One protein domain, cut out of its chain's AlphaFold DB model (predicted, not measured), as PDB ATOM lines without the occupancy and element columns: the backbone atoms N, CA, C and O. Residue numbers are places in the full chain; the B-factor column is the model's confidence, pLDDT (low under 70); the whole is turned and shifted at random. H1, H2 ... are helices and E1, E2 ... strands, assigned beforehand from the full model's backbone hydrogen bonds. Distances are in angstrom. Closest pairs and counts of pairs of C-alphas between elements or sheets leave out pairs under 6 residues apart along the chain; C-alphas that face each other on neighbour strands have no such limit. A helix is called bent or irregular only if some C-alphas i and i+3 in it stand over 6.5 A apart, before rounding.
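Overview. This is residues 2 to 175 of the 182 residues of the protein "Bacterial extracellular solute-binding protein, family 7" of Roseovarius indicus (UniProt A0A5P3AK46). Picture a loose triangular frame of long helices: H4b makes one side, H5 and H6 form a V, and H7 closes the frame on H4b. The small parallel sheet of E1 and E2 sits at the corner between H4b and H5. The 174 printed residues have seven named helices and two named strands, in the order H1 H2 E1 H3 H4 E2 H5 H6 H7, mostly helix. The whole is loose, with a radius of gyration of the C-alphas of 19.9 A and spans of 53 by 40 by 36 A.

Along the chain. Start at E1, residues 31 to 33, and E2, residues 96 to 98. Find C-alpha 58 at (289.616, 213.513, 234.182), where H4, residues 58 to 93, begins; assigned as one helix by its hydrogen bonds, it is bent, with C-alphas 66 and 69 7.0 A apart, into H4a, residues 58 to 66, and H4b, residues 69 to 93, 36.3 A. H5, residues 102 to 125, spans 34.9 A, with a kink of 33 degrees near residue 117. H6, residues 133 to 153, spans 31.1 A and is only just irregular, with C-alphas 149 and 152 6.7 A apart. H7, residues 161 to 170, ends at (303.720, 221.928, 220.607). H1 is residues 2 to 6, H2 19 to 22, H3 50 to 55.

Arrangement. Look at E1 and E2, parallel neighbours: N 32 and O 96 are within hydrogen-bond range at 2.9 A. E1, H3 H4, E2 is a strand-helix-strand unit, parallel neighbours with helices between, its crossover right-handed. H4b touches H7 with residues 69 to 73 alone, closest at the C-alphas of Pro 69 and Ala 164, 4.7 A. The helical hairpins H6 and H7, closest C-alphas Leu 153 and Pro 162 at 6.7 A, and H5 and H6, Ala 120 and Glu 133 at 6.2 A, each only just touch, with 3 pairs of C-alphas within 8 A. H2 is close to but not clearly touching H4b, as is H3 to H4a; H1 touches no helix. Every O i to N i+4 pair is within range in H1, H3, H4a and H7, but 19 of 21 in H4b, 17 of 20 in H5 and 15 of 17 in H6; H2 is too short for one.

Size, cuts and confidence. The C-alphas farthest apart, Ser 57 and Glu 103, are 55.0 A apart. The printed part has no cut; the links H1 to H2 and E1 to H3 are long, and no printed residue is under 70 in pLDDT.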
ATOM      1  N   TYR A   2     278.602 218.005 191.919       93.12
ATOM      2  CA  TYR A   2     278.394 217.197 190.708       93.12
ATOM      3  C   TYR A   2     277.205 217.672 189.863       93.12
ATOM      4  O   TYR A   2     277.388 218.044 188.709       93.12
ATOM      5  N   ASP A   3     276.002 217.744 190.446       94.19
ATOM      6  CA  ASP A   3     274.791 218.152 189.716       94.19
ATOM      7  C   ASP A   3     274.914 219.554 189.113       94.19
ATOM      8  O   ASP A   3     274.503 219.802 187.986       94.19
ATOM      9  N   THR A   4     275.515 220.491 189.843       94.00
ATOM     10  CA  THR A   4     275.704 221.860 189.354       94.00
ATOM     11  C   THR A   4     276.726 221.928 188.219       94.00
ATOM     12  O   THR A   4     276.555 222.734 187.310       94.00
ATOM     13  N   MET A   5     277.765 221.087 188.243       94.44
ATOM     14  CA  MET A   5     278.766 221.009 187.173       94.44
ATOM     15  C   MET A   5     278.245 220.259 185.941       94.44
ATOM     16  O   MET A   5     278.409 220.745 184.825       94.44
ATOM     17  N   SER A   6     277.570 219.120 186.122       94.75
ATOM     18  CA  SER A   6     277.015 218.309 185.024       94.75
ATOM     19  C   SER A   6     275.966 219.060 184.204       94.75
ATOM     20  O   SER A   6     275.913 218.907 182.986       94.75
ATOM     21  N   HIS A   7     275.173 219.920 184.847       95.31
ATOM     22  CA  HIS A   7     274.198 220.781 184.172       95.31
ATOM     23  C   HIS A   7     274.778 222.132 183.716       95.31
ATOM     24  O   HIS A   7     274.038 222.966 183.198       95.31
ATOM     25  N   GLY A   8     276.078 222.379 183.915       93.00
ATOM     26  CA  GLY A   8     276.747 223.611 183.485       93.00
ATOM     27  C   GLY A   8     276.335 224.879 184.246       93.00
ATOM     28  O   GLY A   8     276.566 225.978 183.752       93.00
ATOM     29  N   VAL A   9     275.737 224.751 185.436       96.81
ATOM     30  CA  VAL A   9     275.392 225.890 186.311       96.81
ATOM     31  C   VAL A   9     276.654 226.530 186.889       96.81
ATOM     32  O   VAL A   9     276.731 227.748 187.025       96.81
ATOM     33  N   VAL A  10     277.655 225.707 187.209       94.75
ATOM     34  CA  VAL A  10     279.010 226.146 187.553       94.75
ATOM     35  C   VAL A  10     280.004 225.438 186.642       94.75
ATOM     36  O   VAL A  10     279.829 224.267 186.317       94.75
ATOM     37  N   THR A  11     281.054 226.142 186.228       93.31
ATOM     38  CA  THR A  11     282.048 225.621 185.273       93.31
ATOM     39  C   THR A  11     283.338 225.151 185.939       93.31
ATOM     40  O   THR A  11     284.173 224.539 185.280       93.31
ATOM     41  N   ALA A  12     283.515 225.435 187.231       92.31
ATOM     42  CA  ALA A  12     284.690 225.068 188.008       92.31
ATOM     43  C   ALA A  12     284.315 224.828 189.476       92.31
ATOM     44  O   ALA A  12     283.322 225.364 189.975       92.31
ATOM     45  N   ALA A  13     285.140 224.043 190.163       91.69
ATOM     46  CA  ALA A  13     285.053 223.810 191.595       91.69
ATOM     47  C   ALA A  13     286.458 223.840 192.200       91.69
ATOM     48  O   ALA A  13     287.385 223.261 191.641       91.69
ATOM     49  N   VAL A  14     286.595 224.485 193.357       91.38
ATOM     50  CA  VAL A  14     287.811 224.425 194.174       91.38
ATOM     51  C   VAL A  14     287.604 223.338 195.219       91.38
ATOM     52  O   VAL A  14     286.715 223.461 196.065       91.38
ATOM     53  N   GLN A  15     288.359 222.247 195.115       90.38
ATOM     54  CA  GLN A  15     288.232 221.052 195.950       90.38
ATOM     55  C   GLN A  15     289.601 220.370 196.110       90.38
ATOM     56  O   GLN A  15     290.452 220.544 195.237       90.38
ATOM     57  N   PRO A  16     289.814 219.576 197.178       90.31
ATOM     58  CA  PRO A  16     290.948 218.657 197.234       90.31
ATOM     59  C   PRO A  16     290.841 217.600 196.128       90.31
ATOM     60  O   PRO A  16     289.739 217.277 195.671       90.31
ATOM     61  N   VAL A  17     291.975 217.032 195.725       92.19
ATOM     62  CA  VAL A  17     292.061 216.051 194.632       92.19
ATOM     63  C   VAL A  17     291.159 214.841 194.891       92.19
ATOM     64  O   VAL A  17     290.421 214.424 194.000       92.19
ATOM     65  N   GLY A  18     291.105 214.346 196.128       90.19
ATOM     66  CA  GLY A  18     290.267 213.227 196.553       90.19
ATOM     67  C   GLY A  18     288.774 213.408 196.247       90.19
ATOM     68  O   GLY A  18     288.051 212.430 196.030       90.19
ATOM     69  N   ALA A  19     288.295 214.653 196.130       90.12
ATOM     70  CA  ALA A  19     286.911 214.953 195.760       90.12
ATOM     71  C   ALA A  19     286.563 214.550 194.316       90.12
ATOM     72  O   ALA A  19     285.379 214.387 194.009       90.12
ATOM     73  N   LEU A  20     287.557 214.346 193.439       92.12
ATOM     74  CA  LEU A  20     287.344 213.785 192.100       92.12
ATOM     75  C   LEU A  20     286.603 212.450 192.173       92.12
ATOM     76  O   LEU A  20     285.658 212.237 191.417       92.12
ATOM     77  N   LYS A  21     286.954 211.599 193.140       89.75
ATOM     78  CA  LYS A  21     286.197 210.378 193.427       89.75
ATOM     79  C   LYS A  21     285.090 210.606 194.443       89.75
ATOM     80  O   LYS A  21     283.950 210.244 194.179       89.75
ATOM     81  N   GLY A  22     285.410 211.213 195.588       88.31
ATOM     82  CA  GLY A  22     284.481 211.320 196.719       88.31
ATOM     83  C   GLY A  22     283.174 212.048 196.389       88.31
ATOM     84  O   GLY A  22     282.148 211.776 197.006       88.31
ATOM     85  N   HIS A  23     283.194 212.938 195.394       91.06
ATOM     86  CA  HIS A  23     282.022 213.662 194.899       91.06
ATOM     87  C   HIS A  23     281.717 213.370 193.416       91.06
ATOM     88  O   HIS A  23     281.028 214.167 192.776       91.06
ATOM     89  N   SER A  24     282.254 212.278 192.859       91.44
ATOM     90  CA  SER A  24     282.119 211.885 191.446       91.44
ATOM     91  C   SER A  24     282.522 212.971 190.436       91.44
ATOM     92  O   SER A  24     282.096 212.942 189.282       91.44
ATOM     93  N   LEU A  25     283.343 213.952 190.832       92.62
ATOM     94  CA  LEU A  25     283.711 215.055 189.935       92.62
ATOM     95  C   LEU A  25     284.548 214.581 188.748       92.62
ATOM     96  O   LEU A  25     284.538 215.244 187.719       92.62
ATOM     97  N   ILE A  26     285.210 213.430 188.849       89.94
ATOM     98  CA  ILE A  26     285.980 212.831 187.758       89.94
ATOM     99  C   ILE A  26     285.136 212.513 186.515       89.94
ATOM    100  O   ILE A  26     285.666 212.474 185.414       89.94
ATOM    101  N   GLU A  27     283.821 212.329 186.660       90.25
ATOM    102  CA  GLU A  27     282.931 212.048 185.525       90.25
ATOM    103  C   GLU A  27     282.556 213.314 184.737       90.25
ATOM    104  O   GLU A  27     282.100 213.234 183.597       90.25
ATOM    105  N   VAL A  28     282.709 214.493 185.352       92.25
ATOM    106  CA  VAL A  28     282.242 215.779 184.805       92.25
ATOM    107  C   VAL A  28     283.379 216.781 184.596       92.25
ATOM    108  O   VAL A  28     283.271 217.668 183.748       92.25
ATOM    109  N   ALA A  29     284.479 216.644 185.334       91.94
ATOM    110  CA  ALA A  29     285.677 217.459 185.207       91.94
ATOM    111  C   ALA A  29     286.609 216.872 184.140       91.94
ATOM    112  O   ALA A  29     286.907 215.683 184.135       91.94
ATOM    113  N   LYS A  30     287.103 217.730 183.245       90.38
ATOM    114  CA  LYS A  30     288.050 217.346 182.179       90.38
ATOM    115  C   LYS A  30     289.472 217.834 182.437       90.38
ATOM    116  O   LYS A  30     290.420 217.347 181.828       90.38
ATOM    117  N   HIS A  31     289.609 218.815 183.321       92.88
ATOM    118  CA  HIS A  31     290.863 219.483 183.618       92.88
ATOM    119  C   HIS A  31     291.027 219.613 185.126       92.88
ATOM    120  O   HIS A  31     290.076 219.971 185.823       92.88
ATOM    121  N   LEU A  32     292.240 219.353 185.595       92.62
ATOM    122  CA  LEU A  32     292.689 219.608 186.955       92.62
ATOM    123  C   LEU A  32     293.922 220.506 186.881       92.62
ATOM    124  O   LEU A  32     294.845 220.202 186.136       92.62
ATOM    125  N   THR A  33     293.944 221.587 187.651       92.50
ATOM    126  CA  THR A  33     295.155 222.383 187.887       92.50
ATOM    127  C   THR A  33     295.425 222.358 189.379       92.50
ATOM    128  O   THR A  33     294.598 222.839 190.157       92.50
ATOM    129  N   GLU A  34     296.548 221.774 189.779       89.75
ATOM    130  CA  GLU A  34     296.937 221.730 191.187       89.75
ATOM    131  C   GLU A  34     297.451 223.107 191.620       89.75
ATOM    132  O   GLU A  34     298.289 223.714 190.958       89.75
ATOM    133  N   LEU A  35     296.913 223.636 192.723       90.88
ATOM    134  CA  LEU A  35     297.261 224.958 193.243       90.88
ATOM    135  C   LEU A  35     297.420 224.914 194.766       90.88
ATOM    136  O   LEU A  35     296.589 224.308 195.448       90.88
ATOM    137  N   PRO A  36     298.418 225.616 195.334       88.31
ATOM    138  CA  PRO A  36     298.619 225.698 196.777       88.31
ATOM    139  C   PRO A  36     297.654 226.717 197.408       88.31
ATOM    140  O   PRO A  36     298.066 227.753 197.927       88.31
ATOM    141  N   LEU A  37     296.352 226.427 197.366       86.81
ATOM    142  CA  LEU A  37     295.288 227.325 197.844       86.81
ATOM    143  C   LEU A  37     295.150 227.365 199.377       86.81
ATOM    144  O   LEU A  37     294.334 228.116 199.907       86.81
ATOM    145  N   GLY A  38     295.949 226.575 200.095       82.94
ATOM    146  CA  GLY A  38     295.881 226.445 201.546       82.94
ATOM    147  C   GLY A  38     294.847 225.415 201.998       82.94
ATOM    148  O   GLY A  38     294.495 224.491 201.267       82.94
ATOM    149  N   THR A  39     294.398 225.542 203.245       77.19
ATOM    150  CA  THR A  39     293.539 224.553 203.905       77.19
ATOM    151  C   THR A  39     292.106 225.047 204.067       77.19
ATOM    152  O   THR A  39     291.850 226.234 204.252       77.19
ATOM    153  N   TYR A  40     291.152 224.117 204.067       77.62
ATOM    154  CA  TYR A  40     289.767 224.404 204.430       77.62
ATOM    155  C   TYR A  40     289.617 224.498 205.956       77.62
ATOM    156  O   TYR A  40     289.893 223.535 206.669       77.62
ATOM    157  N   HIS A  41     289.157 225.647 206.458       71.62
ATOM    158  CA  HIS A  41     289.093 225.933 207.900       71.62
ATOM    159  C   HIS A  41     287.692 225.828 208.523       71.62
ATOM    160  O   HIS A  41     287.548 226.048 209.723       71.62
ATOM    161  N   SER A  42     286.641 225.515 207.756       71.44
ATOM    162  CA  SER A  42     285.265 225.527 208.289       71.44
ATOM    163  C   SER A  42     284.808 224.199 208.913       71.44
ATOM    164  O   SER A  42     283.680 224.119 209.395       71.44
ATOM    165  N   GLY A  43     285.656 223.163 208.926       71.12
ATOM    166  CA  GLY A  43     285.357 221.856 209.518       71.12
ATOM    167  C   GLY A  43     286.369 221.457 210.592       71.12
ATOM    168  O   GLY A  43     287.560 221.718 210.450       71.12
ATOM    169  N   SER A  44     285.900 220.798 211.655       82.38
ATOM    170  CA  SER A  44     286.778 220.133 212.624       82.38
ATOM    171  C   SER A  44     286.857 218.642 212.316       82.38
ATOM    172  O   SER A  44     285.820 217.994 212.174       82.38
ATOM    173  N   ILE A  45     288.073 218.092 212.261       84.50
ATOM    174  CA  ILE A  45     288.301 216.646 212.095       84.50
ATOM    175  C   ILE A  45     287.808 215.889 213.340       84.50
ATOM    176  O   ILE A  45     287.187 214.835 213.232       84.50
ATOM    177  N   PHE A  46     288.036 216.456 214.528       88.50
ATOM    178  CA  PHE A  46     287.598 215.895 215.805       88.50
ATOM    179  C   PHE A  46     286.874 216.969 216.615       88.50
ATOM    180  O   PHE A  46     287.478 217.933 217.084       88.50
ATOM    181  N   ALA A  47     285.567 216.801 216.801       89.44
ATOM    182  CA  ALA A  47     284.754 217.687 217.623       89.44
ATOM    183  C   ALA A  47     283.942 216.883 218.636       89.44
ATOM    184  O   ALA A  47     283.368 215.844 218.317       89.44
ATOM    185  N   LEU A  48     283.867 217.401 219.860       89.69
ATOM    186  CA  LEU A  48     282.998 216.890 220.910       89.69
ATOM    187  C   LEU A  48     282.046 217.995 221.350       89.69
ATOM    188  O   LEU A  48     282.424 219.167 221.405       89.69
ATOM    189  N   SER A  49     280.815 217.626 221.706       92.69
ATOM    190  CA  SER A  49     279.901 218.600 222.298       92.69
ATOM    191  C   SER A  49     280.427 219.043 223.674       92.69
ATOM    192  O   SER A  49     280.944 218.211 224.429       92.69
ATOM    193  N   PRO A  50     280.255 220.321 224.061       91.44
ATOM    194  CA  PRO A  50     280.669 220.787 225.384       91.44
ATOM    195  C   PRO A  50     280.001 220.012 226.527       91.44
ATOM    196  O   PRO A  50     280.609 219.796 227.573       91.44
ATOM    197  N   ILE A  51     278.754 219.566 226.323       94.31
ATOM    198  CA  ILE A  51     278.000 218.764 227.297       94.31
ATOM    199  C   ILE A  51     278.665 217.400 227.492       94.31
ATOM    200  O   ILE A  51     278.904 216.993 228.627       94.31
ATOM    201  N   PHE A  52     279.006 216.715 226.396       93.94
ATOM    202  CA  PHE A  52     279.680 215.423 226.467       93.94
ATOM    203  C   PHE A  52     281.061 215.557 227.111       93.94
ATOM    204  O   PHE A  52     281.357 214.819 228.045       93.94
ATOM    205  N   TRP A  53     281.859 216.551 226.707       93.25
ATOM    206  CA  TRP A  53     283.178 216.799 227.297       93.25
ATOM    207  C   TRP A  53     283.122 216.992 228.820       93.25
ATOM    208  O   TRP A  53     283.894 216.383 229.564       93.25
ATOM    209  N   LYS A  54     282.157 217.788 229.302       92.00
ATOM    210  CA  LYS A  54     281.953 218.025 230.739       92.00
ATOM    211  C   LYS A  54     281.511 216.768 231.495       92.00
ATOM    212  O   LYS A  54     281.833 216.651 232.673       92.00
ATOM    213  N   SER A  55     280.831 215.830 230.829       93.75
ATOM    214  CA  SER A  55     280.410 214.554 231.428       93.75
ATOM    215  C   SER A  55     281.549 213.546 231.630       93.75
ATOM    216  O   SER A  55     281.399 212.617 232.421       93.75
ATOM    217  N   LEU A  56     282.685 213.730 230.945       94.06
ATOM    218  CA  LEU A  56     283.845 212.847 231.063       94.06
ATOM    219  C   LEU A  56     284.589 213.066 232.386       94.06
ATOM    220  O   LEU A  56     284.776 214.208 232.818       94.06
ATOM    221  N   SER A  57     285.079 211.977 232.985       94.62
ATOM    222  CA  SER A  57     286.050 212.032 234.087       94.62
ATOM    223  C   SER A  57     287.403 212.582 233.615       94.62
ATOM    224  O   SER A  57     287.714 212.531 232.422       94.62
ATOM    225  N   SER A  58     288.254 213.059 234.534       93.56
ATOM    226  CA  SER A  58     289.616 213.513 234.182       93.56
ATOM    227  C   SER A  58     290.430 212.415 233.482       93.56
ATOM    228  O   SER A  58     291.160 212.690 232.527       93.56
ATOM    229  N   GLU A  59     290.249 211.151 233.881       94.44
ATOM    230  CA  GLU A  59     290.874 210.015 233.196       94.44
ATOM    231  C   GLU A  59     290.361 209.882 231.758       94.44
ATOM    232  O   GLU A  59     291.158 209.779 230.830       94.44
ATOM    233  N   GLN A  60     289.046 209.951 231.538       94.62
ATOM    234  CA  GLN A  60     288.463 209.858 230.196       94.62
ATOM    235  C   GLN A  60     288.894 211.021 229.295       94.62
ATOM    236  O   GLN A  60     289.238 210.787 228.138       94.62
ATOM    237  N   ARG A  61     288.946 212.254 229.817       94.75
ATOM    238  CA  ARG A  61     289.477 213.418 229.084       94.75
ATOM    239  C   ARG A  61     290.929 213.198 228.684       94.75
ATOM    240  O   ARG A  61     291.279 213.400 227.526       94.75
ATOM    241  N   THR A  62     291.753 212.702 229.607       94.12
ATOM    242  CA  THR A  62     293.158 212.364 229.338       94.12
ATOM    243  C   THR A  62     293.279 211.296 228.252       94.12
ATOM    244  O   THR A  62     294.071 211.445 227.322       94.12
ATOM    245  N   GLN A  63     292.483 210.226 228.333       92.81
ATOM    246  CA  GLN A  63     292.485 209.148 227.341       92.81
ATOM    247  C   GLN A  63     292.024 209.635 225.966       92.81
ATOM    248  O   GLN A  63     292.575 209.199 224.959       92.81
ATOM    249  N   PHE A  64     291.051 210.542 225.907       90.62
ATOM    250  CA  PHE A  64     290.622 211.130 224.646       90.62
ATOM    251  C   PHE A  64     291.744 211.990 224.051       90.62
ATOM    252  O   PHE A  64     292.241 211.691 222.967       90.62
ATOM    253  N   THR A  65     292.220 212.990 224.799       92.88
ATOM    254  CA  THR A  65     293.208 213.967 224.319       92.88
ATOM    255  C   THR A  65     294.533 213.330 223.915       92.88
ATOM    256  O   THR A  65     295.101 213.717 222.895       92.88
ATOM    257  N   LYS A  66     295.032 212.332 224.659       94.00
ATOM    258  CA  LYS A  66     296.357 211.747 224.387       94.00
ATOM    259  C   LYS A  66     296.470 211.067 223.016       94.00
ATOM    260  O   LYS A  66     297.587 210.939 222.526       94.00
ATOM    261  N   ASN A  67     295.346 210.629 222.439       94.38
ATOM    262  CA  ASN A  67     295.291 209.914 221.159       94.38
ATOM    263  C   ASN A  67     294.999 210.841 219.964       94.38
ATOM    264  O   ASN A  67     295.153 210.422 218.819       94.38
ATOM    265  N   ILE A  68     294.584 212.092 220.202       95.19
ATOM    266  CA  ILE A  68     294.290 213.045 219.121       95.19
ATOM    267  C   ILE A  68     295.523 213.344 218.247       95.19
ATOM    268  O   ILE A  68     295.354 213.343 217.030       95.19
ATOM    269  N   PRO A  69     296.748 213.558 218.780       96.50
ATOM    270  CA  PRO A  69     297.918 213.812 217.936       96.50
ATOM    271  C   PRO A  69     298.156 212.710 216.898       96.50
ATOM    272  O   PRO A  69     298.394 212.998 215.728       96.50
ATOM    273  N   ASP A  70     298.050 211.448 217.322       96.62
ATOM    274  CA  ASP A  70     298.225 210.284 216.454       96.62
ATOM    275  C   ASP A  70     297.100 210.201 215.414       96.62
ATOM    276  O   ASP A  70     297.359 209.973 214.234       96.62
ATOM    277  N   ALA A  71     295.857 210.468 215.826       95.88
ATOM    278  CA  ALA A  71     294.707 210.474 214.929       95.88
ATOM    279  C   ALA A  71     294.785 211.595 213.873       95.88
ATOM    280  O   ALA A  71     294.472 211.363 212.704       95.88
ATOM    281  N   VAL A  72     295.240 212.795 214.249       94.88
ATOM    282  CA  VAL A  72     295.465 213.919 213.322       94.88
ATOM    283  C   VAL A  72     296.589 213.596 212.344       94.88
ATOM    284  O   VAL A  72     296.413 213.780 211.141       94.88
ATOM    285  N   ALA A  73     297.717 213.071 212.831       96.19
ATOM    286  CA  ALA A  73     298.830 212.696 211.969       96.19
ATOM    287  C   ALA A  73     298.423 211.613 210.963       96.19
ATOM    288  O   ALA A  73     298.696 211.753 209.774       96.19
ATOM    289  N   GLN A  74     297.694 210.585 211.407       96.44
ATOM    290  CA  GLN A  74     297.173 209.552 210.514       96.44
ATOM    291  C   GLN A  74     296.155 210.107 209.510       96.44
ATOM    292  O   GLN A  74     296.142 209.688 208.358       96.44
ATOM    293  N   THR A  75     295.321 211.067 209.916       94.19
ATOM    294  CA  THR A  75     294.361 211.709 209.007       94.19
ATOM    295  C   THR A  75     295.077 212.443 207.872       94.19
ATOM    296  O   THR A  75     294.657 212.324 206.725       94.19
ATOM    297  N   ALA A  76     296.186 213.136 208.159       92.31
ATOM    298  CA  ALA A  76     297.002 213.773 207.124       92.31
ATOM    299  C   ALA A  76     297.549 212.750 206.110       92.31
ATOM    300  O   ALA A  76     297.454 212.978 204.907       92.31
ATOM    301  N   VAL A  77     298.037 211.596 206.588       95.69
ATOM    302  CA  VAL A  77     298.500 210.498 205.717       95.69
ATOM    303  C   VAL A  77     297.377 209.963 204.840       95.69
ATOM    304  O   VAL A  77     297.595 209.737 203.654       95.69
ATOM    305  N   ASN A  78     296.189 209.761 205.409       93.81
ATOM    306  CA  ASN A  78     295.056 209.222 204.665       93.81
ATOM    307  C   ASN A  78     294.629 210.181 203.548       93.81
ATOM    308  O   ASN A  78     294.484 209.737 202.418       93.81
ATOM    309  N   TYR A  79     294.512 211.485 203.831       91.19
ATOM    310  CA  TYR A  79     294.185 212.475 202.798       91.19
ATOM    311  C   TYR A  79     295.243 212.533 201.691       91.19
ATOM    312  O   TYR A  79     294.888 212.507 200.517       91.19
ATOM    313  N   GLU A  80     296.532 212.558 202.043       92.38
ATOM    314  CA  GLU A  80     297.606 212.564 201.042       92.38
ATOM    315  C   GLU A  80     297.603 211.274 200.206       92.38
ATOM    316  O   GLU A  80     297.804 211.312 198.994       92.38
ATOM    317  N   THR A  81     297.351 210.123 200.834       92.81
ATOM    318  CA  THR A  81     297.292 208.831 200.137       92.81
ATOM    319  C   THR A  81     296.099 208.768 199.187       92.81
ATOM    320  O   THR A  81     296.276 208.386 198.032       92.81
ATOM    321  N   ASP A  82     294.917 209.198 199.639       91.88
ATOM    322  CA  ASP A  82     293.711 209.258 198.812       91.88
ATOM    323  C   ASP A  82     293.928 210.170 197.595       91.88
ATOM    324  O   ASP A  82     293.608 209.779 196.471       91.88
ATOM    325  N   ASP A  83     294.523 211.350 197.790       92.12
ATOM    326  CA  ASP A  83     294.854 212.276 196.704       92.12
ATOM    327  C   ASP A  83     295.816 211.625 195.690       92.12
ATOM    328  O   ASP A  83     295.555 211.634 194.484       92.12
ATOM    329  N   LEU A  84     296.898 210.992 196.161       91.88
ATOM    330  CA  LEU A  84     297.882 210.323 195.301       91.88
ATOM    331  C   LEU A  84     297.287 209.147 194.516       91.88
ATOM    332  O   LEU A  84     297.637 208.946 193.351       91.88
ATOM    333  N   ASP A  85     296.413 208.353 195.128       91.44
ATOM    334  CA  ASP A  85     295.765 207.225 194.458       91.44
ATOM    335  C   ASP A  85     294.724 207.698 193.440       91.44
ATOM    336  O   ASP A  85     294.617 207.136 192.346       91.44
ATOM    337  N   VAL A  86     294.015 208.788 193.736       91.19
ATOM    338  CA  VAL A  86     293.128 209.440 192.772       91.19
ATOM    339  C   VAL A  86     293.894 209.970 191.564       91.19
ATOM    340  O   VAL A  86     293.442 209.735 190.447       91.19
ATOM    341  N   LEU A  87     295.047 210.626 191.741       89.06
ATOM    342  CA  LEU A  87     295.847 211.116 190.607       89.06
ATOM    343  C   LEU A  87     296.332 209.980 189.705       89.06
ATOM    344  O   LEU A  87     296.269 210.107 188.481       89.06
ATOM    345  N   LYS A  88     296.775 208.859 190.294       87.56
ATOM    346  CA  LYS A  88     297.198 207.674 189.529       87.56
ATOM    347  C   LYS A  88     296.065 207.133 188.663       87.56
ATOM    348  O   LYS A  88     296.289 206.835 187.498       87.56
ATOM    349  N   GLU A  89     294.861 207.019 189.217       84.88
ATOM    350  CA  GLU A  89     293.708 206.482 188.489       84.88
ATOM    351  C   GLU A  89     293.104 207.483 187.499       84.88
ATOM    352  O   GLU A  89     292.605 207.094 186.444       84.88
ATOM    353  N   ALA A  90     293.146 208.780 187.807       81.12
ATOM    354  CA  ALA A  90     292.545 209.802 186.960       81.12
ATOM    355  C   ALA A  90     293.255 209.968 185.612       81.12
ATOM    356  O   ALA A  90     292.605 210.331 184.628       81.12
ATOM    357  N   ALA A  91     294.550 209.642 185.547       74.50
ATOM    358  CA  ALA A  91     295.302 209.600 184.296       74.50
ATOM    359  C   ALA A  91     294.663 208.652 183.260       74.50
ATOM    360  O   ALA A  91     294.628 208.973 182.071       74.50
ATOM    361  N   ASP A  92     294.078 207.537 183.710       77.56
ATOM    362  CA  ASP A  92     293.438 206.541 182.843       77.56
ATOM    363  C   ASP A  92     291.993 206.915 182.456       77.56
ATOM    364  O   ASP A  92     291.408 206.315 181.551       77.56
ATOM    365  N   LEU A  93     291.409 207.926 183.109       80.00
ATOM    366  CA  LEU A  93     290.004 208.330 182.959       80.00
ATOM    367  C   LEU A  93     289.812 209.597 182.109       80.00
ATOM    368  O   LEU A  93     288.711 210.142 182.039       80.00
ATOM    369  N   GLY A  94     290.859 210.050 181.413       79.75
ATOM    370  CA  GLY A  94     290.779 211.168 180.467       79.75
ATOM    371  C   GLY A  94     290.825 212.560 181.106       79.75
ATOM    372  O   GLY A  94     290.514 213.544 180.433       79.75
ATOM    373  N   LEU A  95     291.231 212.658 182.375       89.19
ATOM    374  CA  LEU A  95     291.509 213.926 183.044       89.19
ATOM    375  C   LEU A  95     292.861 214.480 182.566       89.19
ATOM    376  O   LEU A  95     293.887 213.812 182.673       89.19
ATOM    377  N   THR A  96     292.899 215.721 182.074       90.38
ATOM    378  CA  THR A  96     294.174 216.421 181.850       90.38
ATOM    379  C   THR A  96     294.599 217.137 183.127       90.38
ATOM    380  O   THR A  96     293.924 218.076 183.554       90.38
ATOM    381  N   VAL A  97     295.727 216.721 183.699       89.38
ATOM    382  CA  VAL A  97     296.375 217.421 184.815       89.38
ATOM    383  C   VAL A  97     297.320 218.489 184.266       89.38
ATOM    384  O   VAL A  97     298.095 218.227 183.346       89.38
ATOM    385  N   HIS A  98     297.228 219.697 184.814       91.25
ATOM    386  CA  HIS A  98     298.027 220.858 184.442       91.25
ATOM    387  C   HIS A  98     298.870 221.319 185.622       91.25
ATOM    388  O   HIS A  98     298.349 221.518 186.721       91.25
ATOM    389  N   GLU A  99     300.141 221.592 185.351       91.06
ATOM    390  CA  GLU A  99     300.997 222.341 186.266       91.06
ATOM    391  C   GLU A  99     300.684 223.842 186.155       91.06
ATOM    392  O   GLU A  99     300.549 224.356 185.036       91.06
ATOM    393  N   PRO A 100     300.562 224.571 187.276       92.38
ATOM    394  CA  PRO A 100     300.329 226.006 187.239       92.38
ATOM    395  C   PRO A 100     301.556 226.742 186.690       92.38
ATOM    396  O   PRO A 100     302.700 226.406 187.002       92.38
ATOM    397  N   SER A 101     301.329 227.779 185.877       94.62
ATOM    398  CA  SER A 101     302.433 228.597 185.373       94.62
ATOM    399  C   SER A 101     303.045 229.451 186.496       94.62
ATOM    400  O   SER A 101     302.352 229.776 187.468       94.62
ATOM    401  N   PRO A 102     304.322 229.863 186.378       95.69
ATOM    402  CA  PRO A 102     304.936 230.782 187.336       95.69
ATOM    403  C   PRO A 102     304.150 232.087 187.512       95.69
ATOM    404  O   PRO A 102     304.044 232.587 188.627       95.69
ATOM    405  N   GLU A 103     303.566 232.612 186.434       96.31
ATOM    406  CA  GLU A 103     302.739 233.822 186.465       96.31
ATOM    407  C   GLU A 103     301.467 233.594 187.283       96.31
ATOM    408  O   GLU A 103     301.140 234.409 188.137       96.31
ATOM    409  N   PHE A 104     300.795 232.453 187.105       94.12
ATOM    410  CA  PHE A 104     299.591 232.146 187.875       94.12
ATOM    411  C   PHE A 104     299.891 231.928 189.368       94.12
ATOM    412  O   PHE A 104     299.128 232.353 190.237       94.12
ATOM    413  N   LEU A 105     301.029 231.307 189.690       95.38
ATOM    414  CA  LEU A 105     301.494 231.200 191.075       95.38
ATOM    415  C   LEU A 105     301.798 232.578 191.680       95.38
ATOM    416  O   LEU A 105     301.500 232.797 192.856       95.38
ATOM    417  N   GLN A 106     302.357 233.502 190.896       95.62
ATOM    418  CA  GLN A 106     302.595 234.873 191.344       95.62
ATOM    419  C   GLN A 106     301.277 235.621 191.579       95.62
ATOM    420  O   GLN A 106     301.126 236.226 192.637       95.62
ATOM    421  N   ASP A 107     300.296 235.495 190.682       95.56
ATOM    422  CA  ASP A 107     298.964 236.092 190.855       95.56
ATOM    423  C   ASP A 107     298.298 235.625 192.163       95.56
ATOM    424  O   ASP A 107     297.693 236.421 192.883       95.56
ATOM    425  N   LEU A 108     298.446 234.343 192.522       94.12
ATOM    426  CA  LEU A 108     297.952 233.805 193.793       94.12
ATOM    427  C   LEU A 108     298.650 234.446 195.007       94.12
ATOM    428  O   LEU A 108     298.002 234.740 196.017       94.12
ATOM    429  N   VAL A 109     299.970 234.645 194.930       94.06
ATOM    430  CA  VAL A 109     300.762 235.300 195.984       94.06
ATOM    431  C   VAL A 109     300.390 236.776 196.120       94.06
ATOM    432  O   VAL A 109     300.276 237.273 197.245       94.06
ATOM    433  N   ASP A 110     300.162 237.464 195.009       95.44
ATOM    434  CA  ASP A 110     299.778 238.871 194.998       95.44
ATOM    435  C   ASP A 110     298.365 239.042 195.561       95.44
ATOM    436  O   ASP A 110     298.162 239.850 196.470       95.44
ATOM    437  N   PHE A 111     297.417 238.202 195.121       94.81
ATOM    438  CA  PHE A 111     296.049 238.184 195.635       94.81
ATOM    439  C   PHE A 111     296.024 237.995 197.153       94.81
ATOM    440  O   PHE A 111     295.514 238.855 197.863       94.81
ATOM    441  N   ARG A 112     296.635 236.924 197.681       91.69
ATOM    442  CA  ARG A 112     296.602 236.643 199.130       91.69
ATOM    443  C   ARG A 112     297.308 237.712 199.970       91.69
ATOM    444  O   ARG A 112     297.056 237.807 201.165       91.69
ATOM    445  N   THR A 113     298.245 238.454 199.376       92.75
ATOM    446  CA  THR A 113     298.957 239.540 200.060       92.75
ATOM    447  C   THR A 113     298.084 240.785 200.126       92.75
ATOM    448  O   THR A 113     297.967 241.377 201.196       92.75
ATOM    449  N   ALA A 114     297.436 241.146 199.015       94.88
ATOM    450  CA  ALA A 114     296.490 242.257 198.963       94.88
ATOM    451  C   ALA A 114     295.239 241.994 199.823       94.88
ATOM    452  O   ALA A 114     294.740 242.899 200.486       94.88
ATOM    453  N   ASP A 115     294.776 240.741 199.877       95.12
ATOM    454  CA  ASP A 115     293.580 240.334 200.624       95.12
ATOM    455  C   ASP A 115     293.723 240.522 202.147       95.12
ATOM    456  O   ASP A 115     292.730 240.597 202.860       95.12
ATOM    457  N   LEU A 116     294.946 240.674 202.678       94.75
ATOM    458  CA  LEU A 116     295.164 240.929 204.109       94.75
ATOM    459  C   LEU A 116     294.483 242.219 204.589       94.75
ATOM    460  O   LEU A 116     293.966 242.253 205.708       94.75
ATOM    461  N   GLU A 117     294.468 243.262 203.756       95.81
ATOM    462  CA  GLU A 117     293.793 244.527 204.075       95.81
ATOM    463  C   GLU A 117     292.272 244.341 204.115       95.81
ATOM    464  O   GLU A 117     291.600 244.847 205.017       95.81
ATOM    465  N   GLU A 118     291.735 243.553 203.186       96.94
ATOM    466  CA  GLU A 118     290.306 243.261 203.114       96.94
ATOM    467  C   GLU A 118     289.853 242.358 204.268       96.94
ATOM    468  O   GLU A 118     288.827 242.618 204.898       96.94
ATOM    469  N   ILE A 119     290.658 241.359 204.638       95.62
ATOM    470  CA  ILE A 119     290.428 240.525 205.825       95.62
ATOM    471  C   ILE A 119     290.376 241.393 207.086       95.62
ATOM    472  O   ILE A 119     289.484 241.202 207.919       95.62
ATOM    473  N   ALA A 120     291.295 242.353 207.244       97.44
ATOM    474  CA  ALA A 120     291.279 243.285 208.371       97.44
ATOM    475  C   ALA A 120     290.015 244.161 208.358       97.44
ATOM    476  O   ALA A 120     289.338 244.282 209.383       97.44
ATOM    477  N   ARG A 121     289.638 244.705 207.193       97.50
ATOM    478  CA  ARG A 121     288.416 245.503 207.029       97.50
ATOM    479  C   ARG A 121     287.163 244.711 207.409       97.50
ATOM    480  O   ARG A 121     286.419 245.152 208.281       97.50
ATOM    481  N   ILE A 122     286.956 243.528 206.825       97.19
ATOM    482  CA  ILE A 122     285.806 242.648 207.108       97.19
ATOM    483  C   ILE A 122     285.777 242.260 208.591       97.19
ATOM    484  O   ILE A 122     284.722 242.290 209.227       97.19
ATOM    485  N   SER A 123     286.929 241.918 209.171       96.88
ATOM    486  CA  SER A 123     287.028 241.553 210.589       96.88
ATOM    487  C   SER A 123     286.557 242.687 211.503       96.88
ATOM    488  O   SER A 123     285.817 242.447 212.461       96.88
ATOM    489  N   ARG A 124     286.925 243.929 211.180       97.56
ATOM    490  CA  ARG A 124     286.525 245.110 211.944       97.56
ATOM    491  C   ARG A 124     285.064 245.478 211.727       97.56
ATOM    492  O   ARG A 124     284.315 245.622 212.689       97.56
ATOM    493  N   GLU A 125     284.662 245.620 210.471       97.56
ATOM    494  CA  GLU A 125     283.365 246.190 210.096       97.56
ATOM    495  C   GLU A 125     282.211 245.193 210.241       97.56
ATOM    496  O   GLU A 125     281.112 245.579 210.632       97.56
ATOM    497  N   GLU A 126     282.452 243.908 209.969       97.44
ATOM    498  CA  GLU A 126     281.393 242.891 209.918       97.44
ATOM    499  C   GLU A 126     281.461 241.889 211.074       97.44
ATOM    500  O   GLU A 126     280.450 241.270 211.413       97.44
ATOM    501  N   ARG A 127     282.639 241.697 211.686       95.50
ATOM    502  CA  ARG A 127     282.843 240.708 212.764       95.50
ATOM    503  C   ARG A 127     283.078 241.323 214.142       95.50
ATOM    504  O   ARG A 127     283.119 240.577 215.116       95.50
ATOM    505  N   GLY A 128     283.186 242.651 214.239       96.44
ATOM    506  CA  GLY A 128     283.352 243.364 215.510       96.44
ATOM    507  C   GLY A 128     284.707 243.135 216.184       96.44
ATOM    508  O   GLY A 128     284.814 243.270 217.400       96.44
ATOM    509  N   ILE A 129     285.734 242.758 215.418       97.12
ATOM    510  CA  ILE A 129     287.105 242.627 215.915       97.12
ATOM    511  C   ILE A 129     287.748 244.014 215.845       97.12
ATOM    512  O   ILE A 129     288.060 244.487 214.760       97.12
ATOM    513  N   GLU A 130     287.918 244.679 216.989       94.62
ATOM    514  CA  GLU A 130     288.404 246.069 217.036       94.62
ATOM    515  C   GLU A 130     289.803 246.233 216.411       94.62
ATOM    516  O   GLU A 130     290.020 247.151 215.616       94.62
ATOM    517  N   ASP A 131     290.716 245.307 216.723       95.62
ATOM    518  CA  ASP A 131     292.117 245.308 216.282       95.62
ATOM    519  C   ASP A 131     292.484 243.951 215.638       95.62
ATOM    520  O   ASP A 131     292.996 243.048 216.311       95.62
ATOM    521  N   PRO A 132     292.120 243.725 214.361       96.94
ATOM    522  CA  PRO A 132     292.349 242.450 213.682       96.94
ATOM    523  C   PRO A 132     293.801 242.238 213.240       96.94
ATOM    524  O   PRO A 132     294.230 241.090 213.091       96.94
ATOM    525  N   GLU A 133     294.578 243.302 213.036       96.81
ATOM    526  CA  GLU A 133     295.940 243.230 212.506       96.81
ATOM    527  C   GLU A 133     296.887 242.359 213.363       96.81
ATOM    528  O   GLU A 133     297.582 241.514 212.788       96.81
ATOM    529  N   PRO A 134     296.899 242.442 214.711       97.25
ATOM    530  CA  PRO A 134     297.696 241.540 215.547       97.25
ATOM    531  C   PRO A 134     297.297 240.064 215.438       97.25
ATOM    532  O   PRO A 134     298.160 239.185 215.508       97.25
ATOM    533  N   LEU A 135     296.006 239.766 215.250       96.06
ATOM    534  CA  LEU A 135     295.528 238.392 215.059       96.06
ATOM    535  C   LEU A 135     296.006 237.835 213.717       96.06
ATOM    536  O   LEU A 135     296.507 236.710 213.660       96.06
ATOM    537  N   ILE A 136     295.915 238.641 212.656       95.44
ATOM    538  CA  ILE A 136     296.425 238.298 211.322       95.44
ATOM    539  C   ILE A 136     297.940 238.065 211.380       95.44
ATOM    540  O   ILE A 136     298.431 237.064 210.855       95.44
ATOM    541  N   ALA A 137     298.685 238.950 212.051       96.44
ATOM    542  CA  ALA A 137     300.129 238.812 212.226       96.44
ATOM    543  C   ALA A 137     300.489 237.518 212.969       96.44
ATOM    544  O   ALA A 137     301.273 236.717 212.459       96.44
ATOM    545  N   THR A 138     299.833 237.254 214.104       96.94
ATOM    546  CA  THR A 138     300.032 236.029 214.895       96.94
ATOM    547  C   THR A 138     299.747 234.779 214.065       96.94
ATOM    548  O   THR A 138     300.512 233.816 214.096       96.94
ATOM    549  N   TYR A 139     298.662 234.778 213.285       94.19
ATOM    550  CA  TYR A 139     298.312 233.641 212.437       94.19
ATOM    551  C   TYR A 139     299.387 233.361 211.376       94.19
ATOM    552  O   TYR A 139     299.791 232.212 211.188       94.19
ATOM    553  N   ARG A 140     299.914 234.407 210.730       93.25
ATOM    554  CA  ARG A 140     301.001 234.279 209.745       93.25
ATOM    555  C   ARG A 140     302.305 233.798 210.384       93.25
ATOM    556  O   ARG A 140     302.963 232.928 209.823       93.25
ATOM    557  N   GLU A 141     302.654 234.300 211.565       97.25
ATOM    558  CA  GLU A 141     303.820 233.824 212.323       97.25
ATOM    559  C   GLU A 141     303.693 232.345 212.706       97.25
ATOM    560  O   GLU A 141     304.666 231.592 212.621       97.25
ATOM    561  N   LEU A 142     302.489 231.899 213.080       96.62
ATOM    562  CA  LEU A 142     302.219 230.490 213.356       96.62
ATOM    563  C   LEU A 142     302.383 229.630 212.098       96.62
ATOM    564  O   LEU A 142     302.997 228.569 212.194       96.62
ATOM    565  N   ILE A 143     301.905 230.080 210.934       93.38
ATOM    566  CA  ILE A 143     302.125 229.375 209.660       93.38
ATOM    567  C   ILE A 143     303.626 229.201 209.393       93.38
ATOM    568  O   ILE A 143     304.074 228.080 209.161       93.38
ATOM    569  N   GLU A 144     304.418 230.271 209.498       95.81
ATOM    570  CA  GLU A 144     305.870 230.206 209.274       95.81
ATOM    571  C   GLU A 144     306.578 229.293 210.285       95.81
ATOM    572  O   GLU A 144     307.407 228.458 209.908       95.81
ATOM    573  N   LYS A 145     306.205 229.379 211.569       97.06
ATOM    574  CA  LYS A 145     306.707 228.470 212.608       97.06
ATOM    575  C   LYS A 145     306.433 227.014 212.231       97.06
ATOM    576  O   LYS A 145     307.343 226.186 212.281       97.06
ATOM    577  N   TRP A 146     305.190 226.687 211.881       96.31
ATOM    578  CA  TRP A 146     304.799 225.314 211.576       96.31
ATOM    579  C   TRP A 146     305.433 224.809 210.284       96.31
ATOM    580  O   TRP A 146     305.927 223.685 210.297       96.31
ATOM    581  N   HIS A 147     305.543 225.628 209.230       94.06
ATOM    582  CA  HIS A 147     306.325 225.287 208.037       94.06
ATOM    583  C   HIS A 147     307.763 224.897 208.396       94.06
ATOM    584  O   HIS A 147     308.256 223.869 207.930       94.06
ATOM    585  N   GLY A 148     308.425 225.672 209.261       96.94
ATOM    586  CA  GLY A 148     309.772 225.361 209.736       96.94
ATOM    587  C   GLY A 148     309.855 224.032 210.492       96.94
ATOM    588  O   GLY A 148     310.764 223.240 210.240       96.94
ATOM    589  N   LEU A 149     308.895 223.767 211.383       97.00
ATOM    590  CA  LEU A 149     308.868 222.553 212.203       97.00
ATOM    591  C   LEU A 149     308.572 221.284 211.394       97.00
ATOM    592  O   LEU A 149     309.201 220.256 211.633       97.00
ATOM    593  N   VAL A 150     307.628 221.336 210.449       95.81
ATOM    594  CA  VAL A 150     307.190 220.143 209.700       95.81
ATOM    595  C   VAL A 150     308.103 219.807 208.525       95.81
ATOM    596  O   VAL A 150     308.162 218.650 208.117       95.81
ATOM    597  N   LYS A 151     308.865 220.778 208.001       96.12
ATOM    598  CA  LYS A 151     309.741 220.588 206.832       96.12
ATOM    599  C   LYS A 151     310.714 219.417 206.987       96.12
ATOM    600  O   LYS A 151     311.004 218.738 206.007       96.12
ATOM    601  N   THR A 152     311.228 219.186 208.192       94.38
ATOM    602  CA  THR A 152     312.191 218.107 208.480       94.38
ATOM    603  C   THR A 152     311.540 216.732 208.621       94.38
ATOM    604  O   THR A 152     312.252 215.733 208.688       94.38
ATOM    605  N   LEU A 153     310.206 216.675 208.669       96.12
ATOM    606  CA  LEU A 153     309.424 215.454 208.856       96.12
ATOM    607  C   LEU A 153     308.907 214.876 207.532       96.12
ATOM    608  O   LEU A 153     308.308 213.804 207.534       96.12
ATOM    609  N   HIS A 154     309.093 215.580 206.412       92.38
ATOM    610  CA  HIS A 154     308.573 215.144 205.121       92.38
ATOM    611  C   HIS A 154     309.369 213.972 204.508       92.38
ATOM    612  O   HIS A 154     310.600 213.965 204.588       92.38
ATOM    613  N   PRO A 155     308.685 213.044 203.808       93.75
ATOM    614  CA  PRO A 155     307.227 212.973 203.667       93.75
ATOM    615  C   PRO A 155     306.571 212.345 204.916       93.75
ATOM    616  O   PRO A 155     306.954 211.265 205.359       93.75
ATOM    617  N   ILE A 156     305.553 213.013 205.476       94.94
ATOM    618  CA  ILE A 156     304.888 212.571 206.719       94.94
ATOM    619  C   ILE A 156     304.203 211.210 206.529       94.94
ATOM    620  O   ILE A 156     304.178 210.405 207.458       94.94
ATOM    621  N   ARG A 157     303.698 210.917 205.323       95.12
ATOM    622  CA  ARG A 157     303.061 209.632 204.987       95.12
ATOM    623  C   ARG A 157     303.929 208.399 205.241       95.12
ATOM    624  O   ARG A 157     303.387 207.359 205.596       95.12
ATOM    625  N   ASP A 158     305.250 208.506 205.099       95.31
ATOM    626  CA  ASP A 158     306.146 207.355 205.267       95.31
ATOM    627  C   ASP A 158     306.298 206.992 206.753       95.31
ATOM    628  O   ASP A 158     306.530 205.835 207.110       95.31
ATOM    629  N   ASN A 159     306.162 207.986 207.635       95.88
ATOM    630  CA  ASN A 159     306.179 207.812 209.078       95.88
ATOM    631  C   ASN A 159     305.450 208.984 209.768       95.88
ATOM    632  O   ASN A 159     306.073 210.015 210.030       95.88
ATOM    633  N   PRO A 160     304.161 208.842 210.131       97.19
ATOM    634  CA  PRO A 160     303.403 209.925 210.762       97.19
ATOM    635  C   PRO A 160     303.769 210.165 212.231       97.19
ATOM    636  O   PRO A 160     303.390 211.186 212.811       97.19
ATOM    637  N   LYS A 161     304.505 209.243 212.864       98.12
ATOM    638  CA  LYS A 161     304.775 209.302 214.304       98.12
ATOM    639  C   LYS A 161     305.553 210.558 214.740       98.12
ATOM    640  O   LYS A 161     305.119 211.183 215.705       98.12
ATOM    641  N   PRO A 162     306.638 210.985 214.065       98.25
ATOM    642  CA  PRO A 162     307.306 212.249 214.374       98.25
ATOM    643  C   PRO A 162     306.376 213.467 214.316       98.25
ATOM    644  O   PRO A 162     306.503 214.368 215.141       98.25
ATOM    645  N   PHE A 163     305.409 213.483 213.392       98.19
ATOM    646  CA  PHE A 163     304.428 214.563 213.320       98.19
ATOM    647  C   PHE A 163     303.445 214.518 214.498       98.19
ATOM    648  O   PHE A 163     303.210 215.544 215.134       98.19
ATOM    649  N   ALA A 164     302.950 213.335 214.877       98.19
ATOM    650  CA  ALA A 164     302.141 213.167 216.087       98.19
ATOM    651  C   ALA A 164     302.895 213.597 217.361       98.19
ATOM    652  O   ALA A 164     302.336 214.267 218.231       98.19
ATOM    653  N   ASP A 165     304.179 213.244 217.467       98.25
ATOM    654  CA  ASP A 165     305.035 213.627 218.590       98.25
ATOM    655  C   ASP A 165     305.240 215.153 218.645       98.25
ATOM    656  O   ASP A 165     305.113 215.744 219.720       98.25
ATOM    657  N   LEU A 166     305.434 215.805 217.491       98.25
ATOM    658  CA  LEU A 166     305.499 217.263 217.379       98.25
ATOM    659  C   LEU A 166     304.188 217.934 217.815       98.25
ATOM    660  O   LEU A 166     304.219 218.869 218.612       98.25
ATOM    661  N   LEU A 167     303.032 217.452 217.345       97.38
ATOM    662  CA  LEU A 167     301.719 217.960 217.764       97.38
ATOM    663  C   LEU A 167     301.537 217.833 219.281       97.38
ATOM    664  O   LEU A 167     301.063 218.761 219.943       97.38
ATOM    665  N   ARG A 168     301.947 216.698 219.854       97.44
ATOM    666  CA  ARG A 168     301.886 216.466 221.301       97.44
ATOM    667  C   ARG A 168     302.758 217.461 222.066       97.44
ATOM    668  O   ARG A 168     302.297 218.035 223.051       97.44
ATOM    669  N   GLN A 169     303.980 217.702 221.601       97.38
ATOM    670  CA  GLN A 169     304.906 218.657 222.208       97.38
ATOM    671  C   GLN A 169     304.411 220.105 222.082       97.38
ATOM    672  O   GLN A 169     304.412 220.855 223.056       97.38
ATOM    673  N   GLU A 170     303.988 220.519 220.891       97.31
ATOM    674  CA  GLU A 170     303.720 221.928 220.607       97.31
ATOM    675  C   GLU A 170     302.308 222.383 220.978       97.31
ATOM    676  O   GLU A 170     302.119 223.581 221.201       97.31
ATOM    677  N   ILE A 171     301.346 221.459 221.077       95.44
ATOM    678  CA  ILE A 171     299.929 221.767 221.309       95.44
ATOM    679  C   ILE A 171     299.413 221.026 222.542       95.44
ATOM    680  O   ILE A 171     299.150 221.640 223.574       95.44
ATOM    681  N   TYR A 172     299.267 219.701 222.456       94.44
ATOM    682  CA  TYR A 172     298.422 218.959 223.398       94.44
ATOM    683  C   TYR A 172     299.004 218.853 224.811       94.44
ATOM    684  O   TYR A 172     298.244 218.811 225.772       94.44
ATOM    685  N   SER A 173     300.331 218.857 224.963       95.12
ATOM    686  CA  SER A 173     300.987 218.854 226.281       95.12
ATOM    687  C   SER A 173     300.806 220.157 227.065       95.12
ATOM    688  O   SER A 173     301.047 220.182 228.269       95.12
ATOM    689  N   LYS A 174     300.377 221.235 226.397       94.81
ATOM    690  CA  LYS A 174     300.183 222.563 226.993       94.81
ATOM    691  C   LYS A 174     298.742 222.790 227.464       94.81
ATOM    692  O   LYS A 174     298.436 223.871 227.958       94.81
ATOM    693  N   ILE A 175     297.861 221.804 227.286       93.38
ATOM    694  CA  ILE A 175     296.450 221.889 227.669       93.38
ATOM    695  C   ILE A 175     296.285 221.338 229.084       93.38
ATOM    696  O   ILE A 175     296.543 220.160 229.331       93.38
TER     697      ILE A 175